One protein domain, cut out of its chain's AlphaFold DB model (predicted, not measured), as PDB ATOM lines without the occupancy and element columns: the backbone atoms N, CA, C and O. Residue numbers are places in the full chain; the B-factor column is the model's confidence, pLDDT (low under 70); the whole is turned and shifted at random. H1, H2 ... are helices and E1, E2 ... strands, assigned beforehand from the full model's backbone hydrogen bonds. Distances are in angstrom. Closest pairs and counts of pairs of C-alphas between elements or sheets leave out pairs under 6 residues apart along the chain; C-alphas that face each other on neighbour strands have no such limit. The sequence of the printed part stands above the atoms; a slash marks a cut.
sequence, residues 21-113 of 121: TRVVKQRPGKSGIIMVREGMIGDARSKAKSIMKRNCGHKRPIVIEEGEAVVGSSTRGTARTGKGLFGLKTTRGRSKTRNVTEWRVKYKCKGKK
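Overview. This is residues 21 to 113 of the 121 residues of an uncharacterized protein of Bdellovibrionaceae bacterium (UniProt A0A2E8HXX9). What shape is this? A long hairpin, E3 and E4, is joined over one half by E2 and E1 in a curled four-stranded sheet with H1 over one face; its other part, residues 73 to 99, sticks out as an arm that makes the length. What is it built of? The 93 printed residues hold four named strands and one named helix, E1 E2 H1 E3 E4 along the chain, class mixed; the sheet is antiparallel, order E1 E2 E4 E3. How spread out is it? It is extended, radius of gyration of the C-alphas 21.6 A, with spans of 77 by 18 by 16 A.

Arrangement. How do the strands pair? E4, residues 89 to 110, and E3, residues 60 to 83, form a hairpin, with N 74 and O 98 at 2.8 A. E2, residues 31 to 37, is E4's antiparallel neighbour, with N 34 and O 105 at 2.9 A, and E1, residues 22 to 27, forms a hairpin with E2, with N 33 and O 25 at 2.8 A. Where is the helix? H1, residues 41 to 56, is on the sheet, in two layers, helix on one face; its closest C-alphas to E2 are Ala 44 and Val 36, 6.6 A. E2, H1 and E3 make a split strand-helix-strand unit, E4 between the strands, with a right-handed crossover. In H1, 11 of 12 O i to N i+4 pairs are within hydrogen-bond range.

Along the chain. How long are the elements? E4 spans 65.5 A, E3 62.9 A, H1 22.0 A, E2 20.4 A and E1 14.4 A; E3 bends by 75 degrees at residue 64. Where are the anchors? E1 begins at C-alpha 22 (-23.021, -13.130, -28.003); E4 ends at C-alpha 110 (-6.553, -0.133, -36.778).

Size, cuts and confidence. How large is it? The C-alphas farthest apart, of Phe 86 and Lys 113, are 77.3 A apart. Are there cuts or long links? The printed part has no cut, and the four links are tight. Where is confidence low? Mean pLDDT of the printed part is 77.2; 25 residues are under 70, among them 38 to 43 and 87 to 93.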
ATOM      1  N   THR A  21     -25.254 -15.706 -31.209       56.50
ATOM      2  CA  THR A  21     -23.910 -15.106 -31.176       56.50
ATOM      3  C   THR A  21     -23.909 -14.009 -30.120       56.50
ATOM      4  O   THR A  21     -24.654 -13.041 -30.259       56.50
ATOM      5  N   ARG A  22     -23.077 -14.129 -29.080       65.81
ATOM      6  CA  ARG A  22     -23.021 -13.130 -28.003       65.81
ATOM      7  C   ARG A  22     -21.733 -12.320 -28.062       65.81
ATOM      8  O   ARG A  22     -20.633 -12.855 -28.194       65.81
ATOM      9  N   VAL A  23     -21.875 -11.004 -27.958       66.12
ATOM     10  CA  VAL A  23     -20.745 -10.080 -27.851       66.12
ATOM     11  C   VAL A  23     -20.421  -9.927 -26.373       66.12
ATOM     12  O   VAL A  23     -21.252  -9.453 -25.610       66.12
ATOM     13  N   VAL A  24     -19.231 -10.366 -25.958       68.62
ATOM     14  CA  VAL A  24     -18.890 -10.447 -24.526       68.62
ATOM     15  C   VAL A  24     -18.275  -9.149 -24.022       68.62
ATOM     16  O   VAL A  24     -18.559  -8.725 -22.907       68.62
ATOM     17  N   LYS A  25     -17.453  -8.487 -24.844       72.19
ATOM     18  CA  LYS A  25     -16.914  -7.151 -24.555       72.19
ATOM     19  C   LYS A  25     -16.771  -6.373 -25.859       72.19
ATOM     20  O   LYS A  25     -16.085  -6.832 -26.770       72.19
ATOM     21  N   GLN A  26     -17.376  -5.190 -25.948       77.06
ATOM     22  CA  GLN A  26     -17.283  -4.312 -27.117       77.06
ATOM     23  C   GLN A  26     -16.841  -2.914 -26.691       77.06
ATOM     24  O   GLN A  26     -17.455  -2.294 -25.832       77.06
ATOM     25  N   ARG A  27     -15.766  -2.414 -27.303       80.00
ATOM     26  CA  ARG A  27     -15.332  -1.018 -27.212       80.00
ATOM     27  C   ARG A  27     -15.482  -0.379 -28.598       80.00
ATOM     28  O   ARG A  27     -14.622  -0.623 -29.458       80.00
ATOM     29  N   PRO A  28     -16.551   0.405 -28.830       80.38
ATOM     30  CA  PRO A  28     -16.812   1.076 -30.102       80.38
ATOM     31  C   PRO A  28     -15.577   1.775 -30.671       80.38
ATOM     32  O   PRO A  28     -14.888   2.521 -29.975       80.38
ATOM     33  N   GLY A  29     -15.240   1.471 -31.927       76.25
ATOM     34  CA  GLY A  29     -14.126   2.091 -32.649       76.25
ATOM     35  C   GLY A  29     -12.715   1.799 -32.113       76.25
ATOM     36  O   GLY A  29     -11.756   2.382 -32.640       76.25
ATOM     37  N   LYS A  30     -12.573   0.925 -31.102       85.31
ATOM     38  CA  LYS A  30     -11.298   0.567 -30.453       85.31
ATOM     39  C   LYS A  30     -11.000  -0.934 -30.529       85.31
ATOM     40  O   LYS A  30     -10.007  -1.312 -31.146       85.31
ATOM     41  N   SER A  31     -11.819  -1.788 -29.915       87.56
ATOM     42  CA  SER A  31     -11.556  -3.235 -29.810       87.56
ATOM     43  C   SER A  31     -12.789  -4.031 -29.375       87.56
ATOM     44  O   SER A  31     -13.815  -3.460 -29.008       87.56
ATOM     45  N   GLY A  32     -12.706  -5.358 -29.396       87.62
ATOM     46  CA  GLY A  32     -13.734  -6.213 -28.812       87.62
ATOM     47  C   GLY A  32     -13.330  -7.680 -28.724       87.62
ATOM     48  O   GLY A  32     -12.294  -8.083 -29.253       87.62
ATOM     49  N   ILE A  33     -14.167  -8.457 -28.040       85.88
ATOM     50  CA  ILE A  33     -14.085  -9.914 -27.945       85.88
ATOM     51  C   ILE A  33     -15.430 -10.488 -28.384       85.88
ATOM     52  O   ILE A  33     -16.471 -10.176 -27.795       85.88
ATOM     53  N   ILE A  34     -15.402 -11.314 -29.425       85.94
ATOM     54  CA  ILE A  34     -16.565 -12.048 -29.931       85.94
ATOM     55  C   ILE A  34     -16.406 -13.505 -29.525       85.94
ATOM     56  O   ILE A  34     -15.320 -14.066 -29.661       85.94
ATOM     57  N   MET A  35     -17.486 -14.096 -29.024       84.19
ATOM     58  CA  MET A  35     -17.530 -15.505 -28.663       84.19
ATOM     59  C   MET A  35     -18.667 -16.196 -29.409       84.19
ATOM     60  O   MET A  35     -19.786 -15.680 -29.488       84.19
ATOM     61  N   VAL A  36     -18.374 -17.362 -29.973       80.50
ATOM     62  CA  VAL A  36     -19.306 -18.146 -30.777       80.50
ATOM     63  C   VAL A  36     -19.306 -19.585 -30.287       80.50
ATOM     64  O   VAL A  36     -18.267 -20.228 -30.294       80.50
ATOM     65  N   ARG A  37     -20.476 -20.124 -29.933       72.06
ATOM     66  CA  ARG A  37     -20.618 -21.546 -29.587       72.06
ATOM     67  C   ARG A  37     -20.486 -22.480 -30.801       72.06
ATOM     68  O   ARG A  37     -20.894 -22.148 -31.914       72.06
ATOM     69  N   GLU A  38     -19.954 -23.669 -30.542       64.88
ATOM     70  CA  GLU A  38     -19.820 -24.792 -31.474       64.88
ATOM     71  C   GLU A  38     -21.165 -25.242 -32.064       64.88
ATOM     72  O   GLU A  38     -22.204 -25.182 -31.408       64.88
ATOM     73  N   GLY A  39     -21.149 -25.687 -33.326       62.09
ATOM     74  CA  GLY A  39     -22.348 -26.074 -34.085       62.09
ATOM     75  C   GLY A  39     -22.920 -24.975 -34.988       62.09
ATOM     76  O   GLY A  39     -23.818 -25.248 -35.776       62.09
ATOM     77  N   MET A  40     -22.376 -23.752 -34.925       60.56
ATOM     78  CA  MET A  40     -22.781 -22.617 -35.777       60.56
ATOM     79  C   MET A  40     -21.612 -21.980 -36.545       60.56
ATOM     80  O   MET A  40     -21.737 -20.874 -37.063       60.56
ATOM     81  N   ILE A  41     -20.456 -22.653 -36.601       57.50
ATOM     82  CA  ILE A  41     -19.156 -22.078 -37.000       57.50
ATOM     83  C   ILE A  41     -19.169 -21.462 -38.410       57.50
ATOM     84  O   ILE A  41     -18.547 -20.416 -38.611       57.50
ATOM     85  N   GLY A  42     -19.905 -22.054 -39.361       62.75
ATOM     86  CA  GLY A  42     -20.025 -21.539 -40.733       62.75
ATOM     87  C   GLY A  42     -20.592 -20.117 -40.778       62.75
ATOM     88  O   GLY A  42     -19.882 -19.165 -41.117       62.75
ATOM     89  N   ASP A  43     -21.840 -19.949 -40.340       67.31
ATOM     90  CA  ASP A  43     -22.512 -18.642 -40.304       67.31
ATOM     91  C   ASP A  43     -21.899 -17.696 -39.273       67.31
ATOM     92  O   ASP A  43     -21.862 -16.472 -39.449       67.31
ATOM     93  N   ALA A  44     -21.361 -18.250 -38.195       71.06
ATOM     94  CA  ALA A  44     -20.816 -17.462 -37.116       71.06
ATOM     95  C   ALA A  44     -19.544 -16.702 -37.474       71.06
ATOM     96  O   ALA A  44     -19.372 -15.582 -36.998       71.06
ATOM     97  N   ARG A  45     -18.659 -17.258 -38.313       76.25
ATOM     98  CA  ARG A  45     -17.472 -16.520 -38.778       76.25
ATOM     99  C   ARG A  45     -17.878 -15.309 -39.609       76.25
ATOM    100  O   ARG A  45     -17.324 -14.224 -39.430       76.25
ATOM    101  N   SER A  46     -18.877 -15.462 -40.479       80.44
ATOM    102  CA  SER A  46     -19.435 -14.352 -41.264       80.44
ATOM    103  C   SER A  46     -20.086 -13.299 -40.359       80.44
ATOM    104  O   SER A  46     -19.793 -12.103 -40.461       80.44
ATOM    105  N   LYS A  47     -20.881 -13.741 -39.378       81.12
ATOM    106  CA  LYS A  47     -21.520 -12.864 -38.389       81.12
ATOM    107  C   LYS A  47     -20.495 -12.144 -37.510       81.12
ATOM    108  O   LYS A  47     -20.622 -10.940 -37.301       81.12
ATOM    109  N   ALA A  48     -19.425 -12.818 -37.088       85.06
ATOM    110  CA  ALA A  48     -18.312 -12.216 -36.360       85.06
ATOM    111  C   ALA A  48     -17.597 -11.151 -37.203       85.06
ATOM    112  O   ALA A  48     -17.385 -10.039 -36.721       85.06
ATOM    113  N   LYS A  49     -17.306 -11.428 -38.483       86.06
ATOM    114  CA  LYS A  49     -16.758 -10.427 -39.418       86.06
ATOM    115  C   LYS A  49     -17.679  -9.212 -39.554       86.06
ATOM    116  O   LYS A  49     -17.199  -8.079 -39.515       86.06
ATOM    117  N   SER A  50     -18.990  -9.432 -39.658       86.31
ATOM    118  CA  SER A  50     -19.993  -8.362 -39.712       86.31
ATOM    119  C   SER A  50     -20.006  -7.514 -38.432       86.31
ATOM    120  O   SER A  50     -19.953  -6.286 -38.509       86.31
ATOM    121  N   ILE A  51     -19.967  -8.147 -37.253       86.50
ATOM    122  CA  ILE A  51     -19.898  -7.467 -35.948       86.50
ATOM    123  C   ILE A  51     -18.604  -6.654 -35.819       86.50
ATOM    124  O   ILE A  51     -18.657  -5.484 -35.447       86.50
ATOM    125  N   MET A  52     -17.450  -7.227 -36.174       88.81
ATOM    126  CA  MET A  52     -16.162  -6.522 -36.152       88.81
ATOM    127  C   MET A  52     -16.169  -5.297 -37.069       88.81
ATOM    128  O   MET A  52     -15.738  -4.216 -36.668       88.81
ATOM    129  N   LYS A  53     -16.693  -5.447 -38.293       88.06
ATOM    130  CA  LYS A  53     -16.815  -4.352 -39.264       88.06
ATOM    131  C   LYS A  53     -17.730  -3.248 -38.740       88.06
ATOM    132  O   LYS A  53     -17.356  -2.080 -38.789       88.06
ATOM    133  N   ARG A  54     -18.890  -3.612 -38.186       87.38
ATOM    134  CA  ARG A  54     -19.830  -2.663 -37.574       87.38
ATOM    135  C   ARG A  54     -19.195  -1.925 -36.396       87.38
ATOM    136  O   ARG A  54     -19.323  -0.711 -36.314       87.38
ATOM    137  N   ASN A  55     -18.462  -2.630 -35.531       89.12
ATOM    138  CA  ASN A  55     -17.805  -2.027 -34.372       89.12
ATOM    139  C   ASN A  55     -16.672  -1.062 -34.753       89.12
ATOM    140  O   ASN A  55     -16.458  -0.056 -34.077       89.12
ATOM    141  N   CYS A  56     -15.925  -1.366 -35.817       87.25
ATOM    142  CA  CYS A  56     -14.798  -0.543 -36.252       87.25
ATOM    143  C   CYS A  56     -15.180   0.596 -37.212       87.25
ATOM    144  O   CYS A  56     -14.356   1.488 -37.435       87.25
ATOM    145  N   GLY A  57     -16.400   0.607 -37.758       87.25
ATOM    146  CA  GLY A  57     -16.870   1.637 -38.685       87.25
ATOM    147  C   GLY A  57     -15.971   1.741 -39.922       87.25
ATOM    148  O   GLY A  57     -15.822   0.783 -40.678       87.25
ATOM    149  N   HIS A  58     -15.337   2.901 -40.117       85.38
ATOM    150  CA  HIS A  58     -14.394   3.149 -41.221       85.38
ATOM    151  C   HIS A  58     -12.982   2.583 -40.995       85.38
ATOM    152  O   HIS A  58     -12.137   2.655 -41.893       85.38
ATOM    153  N   LYS A  59     -12.691   2.062 -39.796       85.75
ATOM    154  CA  LYS A  59     -11.401   1.451 -39.455       85.75
ATOM    155  C   LYS A  59     -11.416  -0.032 -39.817       85.75
ATOM    156  O   LYS A  59     -12.446  -0.698 -39.724       85.75
ATOM    157  N   ARG A  60     -10.255  -0.582 -40.176       85.12
ATOM    158  CA  ARG A  60     -10.130  -2.016 -40.465       85.12
ATOM    159  C   ARG A  60     -10.022  -2.801 -39.146       85.12
ATOM    160  O   ARG A  60      -9.147  -2.466 -38.339       85.12
ATOM    161  N   PRO A  61     -10.859  -3.824 -38.902       89.50
ATOM    162  CA  PRO A  61     -10.645  -4.736 -37.786       89.50
ATOM    163  C   PRO A  61      -9.406  -5.599 -38.051       89.50
ATOM    164  O   PRO A  61      -9.201  -6.083 -39.164       89.50
ATOM    165  N   ILE A  62      -8.579  -5.775 -37.028       89.94
ATOM    166  CA  ILE A  62      -7.418  -6.660 -37.016       89.94
ATOM    167  C   ILE A  62      -7.600  -7.622 -35.861       89.94
ATOM    168  O   ILE A  62      -7.740  -7.202 -34.711       89.94
ATOM    169  N   VAL A  63      -7.588  -8.902 -36.191       91.50
ATOM    170  CA  VAL A  63      -7.593  -9.988 -35.224       91.50
ATOM    171  C   VAL A  63      -6.243 -10.005 -34.515       91.50
ATOM    172  O   VAL A  63      -5.196  -9.939 -35.152       91.50
ATOM    173  N   ILE A  64      -6.287 -10.021 -33.189       92.69
ATOM    174  CA  ILE A  64      -5.115 -10.138 -32.316       92.69
ATOM    175  C   ILE A  64      -4.941 -11.592 -31.889       92.69
ATOM    176  O   ILE A  64      -3.818 -12.060 -31.775       92.69
ATOM    177  N   GLU A  65      -6.050 -12.282 -31.629       89.94
ATOM    178  CA  GLU A  65      -6.054 -13.617 -31.044       89.94
ATOM    179  C   GLU A  65      -7.314 -14.359 -31.498       89.94
ATOM    180  O   GLU A  65      -8.414 -13.795 -31.455       89.94
ATOM    181  N   GLU A  66      -7.140 -15.605 -31.933       89.62
ATOM    182  CA  GLU A  66      -8.202 -16.534 -32.313       89.62
ATOM    183  C   GLU A  66      -7.922 -17.897 -31.687       89.62
ATOM    184  O   GLU A  66      -6.791 -18.375 -31.731       89.62
ATOM    185  N   GLY A  67      -8.948 -18.524 -31.116       87.00
ATOM    186  CA  GLY A  67      -8.811 -19.851 -30.525       87.00
ATOM    187  C   GLY A  67     -10.148 -20.489 -30.183       87.00
ATOM    188  O   GLY A  67     -11.165 -19.805 -30.043       87.00
ATOM    189  N   GLU A  68     -10.143 -21.810 -30.057       84.19
ATOM    190  CA  GLU A  68     -11.271 -22.590 -29.553       84.19
ATOM    191  C   GLU A  68     -11.022 -22.933 -28.085       84.19
ATOM    192  O   GLU A  68      -9.927 -23.338 -27.703       84.19
ATOM    193  N   ALA A  69     -12.036 -22.740 -27.245       81.50
ATOM    194  CA  ALA A  69     -11.978 -23.076 -25.829       81.50
ATOM    195  C   ALA A  69     -13.149 -23.989 -25.467       81.50
ATOM    196  O   ALA A  69     -14.291 -23.701 -25.823       81.50
ATOM    197  N   VAL A  70     -12.891 -25.071 -24.730       81.19
ATOM    198  CA  VAL A  70     -13.959 -25.907 -24.165       81.19
ATOM    199  C   VAL A  70     -14.644 -25.108 -23.060       81.19
ATOM    200  O   VAL A  70     -14.010 -24.712 -22.086       81.19
ATOM    201  N   VAL A  71     -15.938 -24.838 -23.223       82.31
ATOM    202  CA  VAL A  71     -16.734 -24.049 -22.266       82.31
ATOM    203  C   VAL A  71     -17.715 -24.893 -21.465       82.31
ATOM    204  O   VAL A  71     -18.400 -24.371 -20.589       82.31
ATOM    205  N   GLY A  72     -17.795 -26.189 -21.759       80.25
ATOM    206  CA  GLY A  72     -18.580 -27.143 -20.991       80.25
ATOM    207  C   GLY A  72     -18.755 -28.470 -21.715       80.25
ATOM    208  O   GLY A  72     -18.120 -28.736 -22.735       80.25
ATOM    209  N   SER A  73     -19.664 -29.290 -21.200       76.12
ATOM    210  CA  SER A  73     -20.065 -30.572 -21.780       76.12
ATOM    211  C   SER A  73     -21.587 -30.650 -21.875       76.12
ATOM    212  O   SER A  73     -22.290 -30.275 -20.941       76.12
ATOM    213  N   SER A  74     -22.102 -31.152 -22.995       74.75
ATOM    214  CA  SER A  74     -23.523 -31.404 -23.226       74.75
ATOM    215  C   SER A  74     -23.776 -32.907 -23.284       74.75
ATOM    216  O   SER A  74     -23.180 -33.614 -24.099       74.75
ATOM    217  N   THR A  75     -24.670 -33.396 -22.427       74.62
ATOM    218  CA  THR A  75     -25.092 -34.801 -22.399       74.62
ATOM    219  C   THR A  75     -26.519 -34.899 -22.918       74.62
ATOM    220  O   THR A  75     -27.436 -34.319 -22.342       74.62
ATOM    221  N   ARG A  76     -26.726 -35.648 -24.006       73.44
ATOM    222  CA  ARG A  76     -28.061 -35.949 -24.534       73.44
ATOM    223  C   ARG A  76     -28.431 -37.387 -24.173       73.44
ATOM    224  O   ARG A  76     -27.797 -38.327 -24.651       73.44
ATOM    225  N   GLY A  77     -29.443 -37.543 -23.324       72.75
ATOM    226  CA  GLY A  77     -30.063 -38.829 -23.013       72.75
ATOM    227  C   GLY A  77     -31.208 -39.122 -23.978       72.75
ATOM    228  O   GLY A  77     -32.042 -38.260 -24.235       72.75
ATOM    229  N   THR A  78     -31.254 -40.334 -24.517       72.00
ATOM    230  CA  THR A  78     -32.383 -40.832 -25.314       72.00
ATOM    231  C   THR A  78     -32.883 -42.112 -24.671       72.00
ATOM    232  O   THR A  78     -32.135 -43.086 -24.596       72.00
ATOM    233  N   ALA A  79     -34.132 -42.117 -24.216       72.31
ATOM    234  CA  ALA A  79     -34.808 -43.312 -23.733       72.31
ATOM    235  C   ALA A  79     -35.793 -43.782 -24.805       72.31
ATOM    236  O   ALA A  79     -36.601 -42.997 -25.298       72.31
ATOM    237  N   ARG A  80     -35.702 -45.052 -25.203       71.50
ATOM    238  CA  ARG A  80     -36.697 -45.700 -26.063       71.50
ATOM    239  C   ARG A  80     -37.395 -46.789 -25.266       71.50
ATOM    240  O   ARG A  80     -36.734 -47.684 -24.740       71.50
ATOM    241  N   THR A  81     -38.718 -46.714 -25.218       68.69
ATOM    242  CA  THR A  81     -39.571 -47.733 -24.604       68.69
ATOM    243  C   THR A  81     -40.141 -48.610 -25.712       68.69
ATOM    244  O   THR A  81     -40.824 -48.109 -26.603       68.69
ATOM    245  N   GLY A  82     -39.826 -49.904 -25.688       68.69
ATOM    246  CA  GLY A  82     -40.342 -50.900 -26.631       68.69
ATOM    247  C   GLY A  82     -41.129 -52.000 -25.919       68.69
ATOM    248  O   GLY A  82     -40.975 -52.190 -24.711       68.69
ATOM    249  N   LYS A  83     -41.967 -52.734 -26.662       62.19
ATOM    250  CA  LYS A  83     -42.583 -53.979 -26.178       62.19
ATOM    251  C   LYS A  83     -41.566 -55.117 -26.325       62.19
ATOM    252  O   LYS A  83     -41.064 -55.346 -27.421       62.19
ATOM    253  N   GLY A  84     -41.234 -55.776 -25.219       64.25
ATOM    254  CA  GLY A  84     -40.385 -56.964 -25.186       64.25
ATOM    255  C   GLY A  84     -41.136 -58.227 -25.617       64.25
ATOM    256  O   GLY A  84     -42.358 -58.209 -25.768       64.25
ATOM    257  N   LEU A  85     -40.394 -59.331 -25.763       58.94
ATOM    258  CA  LEU A  85     -40.838 -60.610 -26.351       58.94
ATOM    259  C   LEU A  85     -42.018 -61.296 -25.617       58.94
ATOM    260  O   LEU A  85     -42.570 -62.258 -26.127       58.94
ATOM    261  N   PHE A  86     -42.443 -60.773 -24.462       70.62
ATOM    262  CA  PHE A  86     -43.565 -61.274 -23.654       70.62
ATOM    263  C   PHE A  86     -44.525 -60.160 -23.186       70.62
ATOM    264  O   PHE A  86     -45.139 -60.251 -22.129       70.62
ATOM    265  N   GLY A  87     -44.617 -59.040 -23.911       61.69
ATOM    266  CA  GLY A  87     -45.491 -57.914 -23.532       61.69
ATOM    267  C   GLY A  87     -44.955 -57.029 -22.395       61.69
ATOM    268  O   GLY A  87     -45.513 -55.963 -22.130       61.69
ATOM    269  N   LEU A  88     -43.829 -57.401 -21.781       61.78
ATOM    270  CA  LEU A  88     -43.106 -56.576 -20.812       61.78
ATOM    271  C   LEU A  88     -42.536 -55.321 -21.490       61.78
ATOM    272  O   LEU A  88     -41.876 -55.404 -22.529       61.78
ATOM    273  N   LYS A  89     -42.774 -54.140 -20.909       62.62
ATOM    274  CA  LYS A  89     -42.185 -52.882 -21.391       62.62
ATOM    275  C   LYS A  89     -40.685 -52.892 -21.094       62.62
ATOM    276  O   LYS A  89     -40.286 -52.912 -19.936       62.62
ATOM    277  N   THR A  90     -39.853 -52.841 -22.130       61.81
ATOM    278  CA  THR A  90     -38.397 -52.721 -21.985       61.81
ATOM    279  C   THR A  90     -37.967 -51.297 -22.309       61.81
ATOM    280  O   THR A  90     -38.198 -50.818 -23.424       61.81
ATOM    281  N   THR A  91     -37.317 -50.629 -21.358       68.38
ATOM    282  CA  THR A  91     -36.739 -49.294 -21.549       68.38
ATOM    283  C   THR A  91     -35.247 -49.424 -21.826       68.38
ATOM    284  O   THR A  91     -34.503 -49.939 -20.998       68.38
ATOM    285  N   ARG A  92     -34.786 -48.946 -22.986       67.88
ATOM    286  CA  ARG A  92     -33.354 -48.833 -23.300       67.88
ATOM    287  C   ARG A  92     -32.951 -47.363 -23.323       67.88
ATOM    288  O   ARG A  92     -33.482 -46.585 -24.116       67.88
ATOM    289  N   GLY A  93     -32.001 -46.992 -22.468       68.88
ATOM    290  CA  GLY A  93     -31.376 -45.670 -22.454       68.88
ATOM    291  C   GLY A  93     -30.057 -45.656 -23.229       68.88
ATOM    292  O   GLY A  93     -29.253 -46.575 -23.108       68.88
ATOM    293  N   ARG A  94     -29.814 -44.607 -24.019       71.81
ATOM    294  CA  ARG A  94     -28.489 -44.252 -24.553       71.81
ATOM    295  C   ARG A  94     -28.162 -42.818 -24.164       71.81
ATOM    296  O   ARG A  94     -28.933 -41.912 -24.484       71.81
ATOM    297  N   SER A  95     -27.018 -42.607 -23.525       66.38
ATOM    298  CA  SER A  95     -26.448 -41.282 -23.284       66.38
ATOM    299  C   SER A  95     -25.322 -41.013 -24.282       66.38
ATOM    300  O   SER A  95     -24.533 -41.895 -24.616       66.38
ATOM    301  N   LYS A  96     -25.260 -39.784 -24.801       71.44
ATOM    302  CA  LYS A  96     -24.129 -39.300 -25.595       71.44
ATOM    303  C   LYS A  96     -23.657 -37.977 -25.018       71.44
ATOM    304  O   LYS A  96     -24.402 -36.997 -25.052       71.44
ATOM    305  N   THR A  97     -22.430 -37.958 -24.517       75.75
ATOM    306  CA  THR A  97     -21.767 -36.748 -24.026       75.75
ATOM    307  C   THR A  97     -20.885 -36.176 -25.128       75.75
ATOM    308  O   THR A  97     -20.210 -36.913 -25.846       75.75
ATOM    309  N   ARG A  98     -20.937 -34.858 -25.309       75.06
ATOM    310  CA  ARG A  98     -20.075 -34.109 -26.224       75.06
ATOM    311  C   ARG A  98     -19.544 -32.875 -25.518       75.06
ATOM    312  O   ARG A  98     -20.286 -32.224 -24.786       75.06
ATOM    313  N   ASN A  99     -18.288 -32.541 -25.773       79.19
ATOM    314  CA  ASN A  99     -17.744 -31.259 -25.345       79.19
ATOM    315  C   ASN A  99     -18.439 -30.139 -26.126       79.19
ATOM    316  O   ASN A  99     -18.822 -30.334 -27.276       79.19
ATOM    317  N   VAL A 100     -18.655 -29.007 -25.462       79.62
ATOM    318  CA  VAL A 100     -19.154 -27.774 -26.067       79.62
ATOM    319  C   VAL A 100     -17.972 -26.829 -26.155       79.62
ATOM    320  O   VAL A 100     -17.477 -26.354 -25.128       79.62
ATOM    321  N   THR A 101     -17.516 -26.557 -27.370       80.88
ATOM    322  CA  THR A 101     -16.460 -25.579 -27.623       80.88
ATOM    323  C   THR A 101     -17.044 -24.197 -27.937       80.88
ATOM    324  O   THR A 101     -18.213 -24.023 -28.298       80.88
ATOM    325  N   GLU A 102     -16.250 -23.161 -27.706       81.12
ATOM    326  CA  GLU A 102     -16.564 -21.778 -28.037       81.12
ATOM    327  C   GLU A 102     -15.359 -21.180 -28.763       81.12
ATOM    328  O   GLU A 102     -14.254 -21.129 -28.223       81.12
ATOM    329  N   TRP A 103     -15.575 -20.718 -29.991       84.81
ATOM    330  CA  TRP A 103     -14.589 -19.964 -30.747       84.81
ATOM    331  C   TRP A 103     -14.555 -18.522 -30.252       84.81
ATOM    332  O   TRP A 103     -15.588 -17.847 -30.165       84.81
ATOM    333  N   ARG A 104     -13.361 -18.040 -29.918       88.06
ATOM    334  CA  ARG A 104     -13.121 -16.717 -29.347       88.06
ATOM    335  C   ARG A 104     -12.228 -15.916 -30.275       88.06
ATOM    336  O   ARG A 104     -11.182 -16.393 -30.701       88.06
ATOM    337  N   VAL A 105     -12.636 -14.677 -30.539       89.25
ATOM    338  CA  VAL A 105     -11.888 -13.730 -31.372       89.25
ATOM    339  C   VAL A 105     -11.682 -12.440 -30.613       89.25
ATOM    340  O   VAL A 105     -12.647 -11.745 -30.279       89.25
ATOM    341  N   LYS A 106     -10.424 -12.073 -30.400       91.00
ATOM    342  CA  LYS A 106     -10.026 -10.768 -29.876       91.00
ATOM    343  C   LYS A 106      -9.562  -9.903 -31.035       91.00
ATOM    344  O   LYS A 106      -8.680 -10.299 -31.792       91.00
ATOM    345  N   TYR A 107     -10.118  -8.704 -31.171       91.31
ATOM    346  CA  TYR A 107      -9.781  -7.806 -32.276       91.31
ATOM    347  C   TYR A 107      -9.568  -6.362 -31.819       91.31
ATOM    348  O   TYR A 107     -10.118  -5.915 -30.809       91.31
ATOM    349  N   LYS A 108      -8.791  -5.609 -32.604       92.56
ATOM    350  CA  LYS A 108      -8.616  -4.151 -32.507       92.56
ATOM    351  C   LYS A 108      -8.962  -3.466 -33.820       92.56
ATOM    352  O   LYS A 108      -8.737  -4.008 -34.895       92.56
ATOM    353  N   CYS A 109      -9.453  -2.240 -33.739       90.12
ATOM    354  CA  CYS A 109      -9.689  -1.390 -34.896       90.12
ATOM    355  C   CYS A 109      -8.409  -0.602 -35.211       90.12
ATOM    356  O   CYS A 109      -8.014   0.265 -34.431       90.12
ATOM    357  N   LYS A 110      -7.754  -0.874 -36.348       86.44
ATOM    358  CA  LYS A 110      -6.553  -0.133 -36.778       86.44
ATOM    359  C   LYS A 110      -6.926   0.965 -37.774       86.44
ATOM    360  O   LYS A 110      -7.640   0.734 -38.751       86.44
ATOM    361  N   GLY A 111      -6.437   2.173 -37.502       71.31
ATOM    362  CA  GLY A 111      -6.677   3.365 -38.306       71.31
ATOM    363  C   GLY A 111      -5.779   3.436 -39.539       71.31
ATOM    364  O   GLY A 111      -4.647   3.887 -39.461       71.31
ATOM    365  N   LYS A 112      -6.327   3.048 -40.687       62.69
ATOM    366  CA  LYS A 112      -6.239   3.837 -41.922       62.69
ATOM    367  C   LYS A 112      -7.672   3.903 -42.447       62.69
ATOM    368  O   LYS A 112      -8.338   2.865 -42.455       62.69
ATOM    369  N   LYS A 113      -8.183   5.099 -42.770       56.62
ATOM    370  CA  LYS A 113      -9.522   5.261 -43.364       56.62
ATOM    371  C   LYS A 113      -9.602   4.307 -44.555       56.62
ATOM    372  O   LYS A 113      -8.788   4.416 -45.470       56.62
TER     373      LYS A 113